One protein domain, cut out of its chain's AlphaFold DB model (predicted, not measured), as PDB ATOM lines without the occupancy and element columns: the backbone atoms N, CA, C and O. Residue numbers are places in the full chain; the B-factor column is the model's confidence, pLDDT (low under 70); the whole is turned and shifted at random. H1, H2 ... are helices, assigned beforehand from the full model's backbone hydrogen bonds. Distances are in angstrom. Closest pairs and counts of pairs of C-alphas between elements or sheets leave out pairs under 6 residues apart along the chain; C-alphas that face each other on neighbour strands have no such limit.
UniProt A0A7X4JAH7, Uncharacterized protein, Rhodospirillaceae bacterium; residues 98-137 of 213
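Overview. This is residues 98 to 137 of the 213 residues of an uncharacterized protein of Rhodospirillaceae bacterium (UniProt A0A7X4JAH7). There is little regular structure here: an elongated fold of mostly loop, in which residues 98 to 108 lead to the short helix H1 near one end of the long axis, and the link folds back to the longer helix H2. Residues 133 to 137 run on from H2 to the other end. The printed part has 40 residues, with two named helices, H1 then H2, and no named strand; the class is all helix, with 15 residues in named elements. It is compact, with a radius of gyration of the C-alphas of 10.2 A and spans of 34 by 18 by 16 A.

Arrangement. H1, residues 109 to 113, and H2, residues 123 to 132, are apart, with no C-alpha of the one within 8 A of the other. In both helices every O i to N i+4 pair is within hydrogen-bond range.

Along the chain. Arg 98 has its C-alpha at (-17.964, 59.342, -23.555). H1 begins with C-alpha 109 at (-31.663, 51.920, -30.779). H2 is 14.7 A long and ends with C-alpha 132 at (-15.891, 47.556, -18.907).

Size, cuts and confidence. The C-alphas farthest apart, those of Ala 114 and Ile 137, are 34.1 A apart. The link from H1 to H2, 9 residues, is short. The printed part has no cut, and no printed residue is under 70 in pLDDT.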
ATOM      1  N   ARG A  98     -16.619  58.744 -23.610       94.94
ATOM      2  CA  ARG A  98     -17.964  59.342 -23.555       94.94
ATOM      3  C   ARG A  98     -19.066  58.291 -23.398       94.94
ATOM      4  O   ARG A  98     -20.104  58.579 -22.807       94.94
ATOM      5  N   GLY A  99     -18.861  57.090 -23.939       94.50
ATOM      6  CA  GLY A  99     -19.758  55.951 -23.756       94.50
ATOM      7  C   GLY A  99     -19.464  55.227 -22.447       94.50
ATOM      8  O   GLY A  99     -18.371  54.698 -22.268       94.50
ATOM      9  N   THR A 100     -20.445  55.178 -21.551       94.94
ATOM     10  CA  THR A 100     -20.345  54.562 -20.221       94.94
ATOM     11  C   THR A 100     -21.503  53.599 -19.984       94.94
ATOM     12  O   THR A 100     -22.491  53.603 -20.718       94.94
ATOM     13  N   LEU A 101     -21.426  52.780 -18.933       94.06
ATOM     14  CA  LEU A 101     -22.526  51.881 -18.581       94.06
ATOM     15  C   LEU A 101     -23.837  52.656 -18.324       94.06
ATOM     16  O   LEU A 101     -24.891  52.254 -18.821       94.06
ATOM     17  N   ASP A 102     -23.754  53.802 -17.641       95.19
ATOM     18  CA  ASP A 102     -24.904  54.640 -17.267       95.19
ATOM     19  C   ASP A 102     -25.667  55.182 -18.478       95.19
ATOM     20  O   ASP A 102     -26.899  55.218 -18.485       95.19
ATOM     21  N   ASN A 103     -24.947  55.562 -19.537       96.25
ATOM     22  CA  ASN A 103     -25.551  56.034 -20.783       96.25
ATOM     23  C   ASN A 103     -25.669  54.937 -21.849       96.25
ATOM     24  O   ASN A 103     -25.898  55.233 -23.025       96.25
ATOM     25  N   ARG A 104     -25.545  53.666 -21.439       95.56
ATOM     26  CA  ARG A 104     -25.634  52.488 -22.310       95.56
ATOM     27  C   ARG A 104     -24.666  52.569 -23.488       95.56
ATOM     28  O   ARG A 104     -25.033  52.203 -24.600       95.56
ATOM     29  N   PHE A 105     -23.462  53.078 -23.255       96.88
ATOM     30  CA  PHE A 105     -22.400  53.243 -24.244       96.88
ATOM     31  C   PHE A 105     -22.840  54.019 -25.492       96.88
ATOM     32  O   PHE A 105     -22.353  53.754 -26.587       96.88
ATOM     33  N   LEU A 106     -23.779  54.961 -25.323       96.56
ATOM     34  CA  LEU A 106     -24.372  55.751 -26.407       96.56
ATOM     35  C   LEU A 106     -25.008  54.893 -27.518       96.56
ATOM     36  O   LEU A 106     -24.994  55.271 -28.686       96.56
ATOM     37  N   GLN A 107     -25.574  53.736 -27.159       97.12
ATOM     38  CA  GLN A 107     -26.260  52.852 -28.102       97.12
ATOM     39  C   GLN A 107     -27.414  53.545 -28.840       97.12
ATOM     40  O   GLN A 107     -28.412  53.934 -28.224       97.12
ATOM     41  N   ASP A 108     -27.336  53.568 -30.169       97.62
ATOM     42  CA  ASP A 108     -28.425  53.963 -31.056       97.62
ATOM     43  C   ASP A 108     -29.403  52.794 -31.265       97.62
ATOM     44  O   ASP A 108     -29.113  51.785 -31.916       97.62
ATOM     45  N   ARG A 109     -30.607  52.939 -30.705       96.75
ATOM     46  CA  ARG A 109     -31.663  51.920 -30.779       96.75
ATOM     47  C   ARG A 109     -32.355  51.865 -32.134       96.75
ATOM     48  O   ARG A 109     -32.872  50.804 -32.485       96.75
ATOM     49  N   GLU A 110     -32.391  52.962 -32.877       97.81
ATOM     50  CA  GLU A 110     -32.952  52.976 -34.227       97.81
ATOM     51  C   GLU A 110     -31.997  52.279 -35.190       97.81
ATOM     52  O   GLU A 110     -32.428  51.395 -35.932       97.81
ATOM     53  N   ALA A 111     -30.692  52.547 -35.077       97.25
ATOM     54  CA  ALA A 111     -29.670  51.812 -35.817       97.25
ATOM     55  C   ALA A 111     -29.727  50.306 -35.526       97.25
ATOM     56  O   ALA A 111     -29.588  49.498 -36.446       97.25
ATOM     57  N   MET A 112     -29.984  49.906 -34.272       97.69
ATOM     58  CA  MET A 112     -30.172  48.488 -33.946       97.69
ATOM     59  C   MET A 112     -31.375  47.869 -34.662       97.69
ATOM     60  O   MET A 112     -31.268  46.787 -35.235       97.69
ATOM     61  N   ARG A 113     -32.516  48.570 -34.679       97.69
ATOM     62  CA  ARG A 113     -33.709  48.130 -35.425       97.69
ATOM     63  C   ARG A 113     -33.453  48.063 -36.931       97.69
ATOM     64  O   ARG A 113     -34.044  47.222 -37.600       97.69
ATOM     65  N   ALA A 114     -32.569  48.916 -37.443       97.25
ATOM     66  CA  ALA A 114     -32.157  48.953 -38.842       97.25
ATOM     67  C   ALA A 114     -31.053  47.935 -39.203       97.25
ATOM     68  O   ALA A 114     -30.650  47.874 -40.364       97.25
ATOM     69  N   GLY A 115     -30.576  47.123 -38.250       95.44
ATOM     70  CA  GLY A 115     -29.652  46.009 -38.502       95.44
ATOM     71  C   GLY A 115     -28.260  46.138 -37.877       95.44
ATOM     72  O   GLY A 115     -27.461  45.210 -38.002       95.44
ATOM     73  N   SER A 116     -27.947  47.232 -37.176       95.94
ATOM     74  CA  SER A 116     -26.733  47.295 -36.352       95.94
ATOM     75  C   SER A 116     -26.843  46.324 -35.174       95.94
ATOM     76  O   SER A 116     -27.829  46.328 -34.445       95.94
ATOM     77  N   PHE A 117     -25.834  45.486 -34.941       94.50
ATOM     78  CA  PHE A 117     -25.926  44.500 -33.859       94.50
ATOM     79  C   PHE A 117     -25.886  45.151 -32.470       94.50
ATOM     80  O   PHE A 117     -26.677  44.811 -31.594       94.50
ATOM     81  N   THR A 118     -24.968  46.097 -32.267       96.31
ATOM     82  CA  THR A 118     -24.755  46.748 -30.967       96.31
ATOM     83  C   THR A 118     -25.371  48.138 -30.889       96.31
ATOM     84  O   THR A 118     -25.677  48.580 -29.789       96.31
ATOM     85  N   GLY A 119     -25.537  48.840 -32.017       97.06
ATOM     86  CA  GLY A 119     -25.902  50.262 -32.030       97.06
ATOM     87  C   GLY A 119     -24.795  51.199 -31.533       97.06
ATOM     88  O   GLY A 119     -25.048  52.387 -31.380       97.06
ATOM     89  N   ILE A 120     -23.589  50.693 -31.257       97.12
ATOM     90  CA  ILE A 120     -22.451  51.494 -30.787       97.12
ATOM     91  C   ILE A 120     -21.579  51.857 -31.989       97.12
ATOM     92  O   ILE A 120     -21.140  50.984 -32.744       97.12
ATOM     93  N   GLU A 121     -21.310  53.149 -32.164       93.25
ATOM     94  CA  GLU A 121     -20.492  53.634 -33.270       93.25
ATOM     95  C   GLU A 121     -19.003  53.314 -33.060       93.25
ATOM     96  O   GLU A 121     -18.396  53.693 -32.056       93.25
ATOM     97  N   GLY A 122     -18.400  52.670 -34.064       91.69
ATOM     98  CA  GLY A 122     -16.985  52.298 -34.074       91.69
ATOM     99  C   GLY A 122     -16.719  50.953 -33.398       91.69
ATOM    100  O   GLY A 122     -17.172  50.693 -32.286       91.69
ATOM    101  N   ILE A 123     -15.948  50.095 -34.071       90.94
ATOM    102  CA  ILE A 123     -15.543  48.782 -33.539       90.94
ATOM    103  C   ILE A 123     -14.792  48.929 -32.197       90.94
ATOM    104  O   ILE A 123     -15.156  48.235 -31.253       90.94
ATOM    105  N   PRO A 124     -13.850  49.880 -32.030       92.62
ATOM    106  CA  PRO A 124     -13.120  50.015 -30.766       92.62
ATOM    107  C   PRO A 124     -14.012  50.369 -29.568       92.62
ATOM    108  O   PRO A 124     -13.808  49.853 -28.474       92.62
ATOM    109  N   ASN A 125     -15.061  51.174 -29.768       95.00
ATOM    110  CA  ASN A 125     -16.027  51.470 -28.705       95.00
ATOM    111  C   ASN A 125     -16.876  50.247 -28.333       95.00
ATOM    112  O   ASN A 125     -17.270  50.105 -27.175       95.00
ATOM    113  N   GLN A 126     -17.153  49.357 -29.291       95.81
ATOM    114  CA  GLN A 126     -17.829  48.088 -29.015       95.81
ATOM    115  C   GLN A 126     -16.963  47.186 -28.131       95.81
ATOM    116  O   GLN A 126     -17.474  46.638 -27.156       95.81
ATOM    117  N   ASP A 127     -15.662  47.092 -28.415       94.06
ATOM    118  CA  ASP A 127     -14.719  46.329 -27.592       94.06
ATOM    119  C   ASP A 127     -14.616  46.909 -26.175       94.06
ATOM    120  O   ASP A 127     -14.778  46.176 -25.197       94.06
ATOM    121  N   VAL A 128     -14.452  48.232 -26.048       93.69
ATOM    122  CA  VAL A 128     -14.417  48.920 -24.744       93.69
ATOM    123  C   VAL A 128     -15.685  48.636 -23.942       93.69
ATOM    124  O   VAL A 128     -15.593  48.287 -22.765       93.69
ATOM    125  N   ALA A 129     -16.865  48.711 -24.567       95.69
ATOM    126  CA  ALA A 129     -18.125  48.389 -23.902       95.69
ATOM    127  C   ALA A 129     -18.145  46.947 -23.367       95.69
ATOM    128  O   ALA A 129     -18.616  46.705 -22.253       95.69
ATOM    129  N   MET A 130     -17.601  45.981 -24.113       94.38
ATOM    130  CA  MET A 130     -17.497  44.590 -23.654       94.38
ATOM    131  C   MET A 130     -16.485  44.417 -22.518       94.38
ATOM    132  O   MET A 130     -16.711  43.602 -21.627       94.38
ATOM    133  N   TRP A 131     -15.400  45.192 -22.505       92.31
ATOM    134  CA  TRP A 131     -14.384  45.113 -21.454       92.31
ATOM    135  C   TRP A 131     -14.867  45.667 -20.117       92.31
ATOM    136  O   TRP A 131     -14.607  45.056 -19.081       92.31
ATOM    137  N   VAL A 132     -15.565  46.807 -20.134       93.69
ATOM    138  CA  VAL A 132     -15.891  47.556 -18.907       93.69
ATOM    139  C   VAL A 132     -17.311  47.317 -18.395       93.69
ATOM    140  O   VAL A 132     -17.596  47.605 -17.235       93.69
ATOM    141  N   SER A 133     -18.215  46.773 -19.219       94.31
ATOM    142  CA  SER A 133     -19.601  46.497 -18.802       94.31
ATOM    143  C   SER A 133     -19.755  45.561 -17.595       94.31
ATOM    144  O   SER A 133     -20.716  45.760 -16.850       94.31
ATOM    145  N   PRO A 134     -18.849  44.600 -17.316       92.44
ATOM    146  CA  PRO A 134     -18.909  43.817 -16.080       92.44
ATOM    147  C   PRO A 134     -18.641  44.623 -14.794       92.44
ATOM    148  O   PRO A 134     -18.813  44.086 -13.701       92.44
ATOM    149  N   GLY A 135     -18.220  45.887 -14.912       92.88
ATOM    150  CA  GLY A 135     -17.866  46.765 -13.801       92.88
ATOM    151  C   GLY A 135     -16.358  46.813 -13.515       92.88
ATOM    152  O   GLY A 135     -15.589  46.048 -14.100       92.88
ATOM    153  N   PRO A 136     -15.925  47.710 -12.607       93.12
ATOM    154  CA  PRO A 136     -14.506  47.960 -12.335       93.12
ATOM    155  C   PRO A 136     -13.790  46.753 -11.710       93.12
ATOM    156  O   PRO A 136     -12.633  46.491 -12.021       93.12
ATOM    157  N   ILE A 137     -14.486  45.982 -10.864       94.12
ATOM    158  CA  ILE A 137     -13.981  44.742 -10.263       94.12
ATOM    159  C   ILE A 137     -15.042  43.657 -10.435       94.12
ATOM    160  O   ILE A 137     -16.128  43.726  -9.862       94.12
TER     161      ILE A 137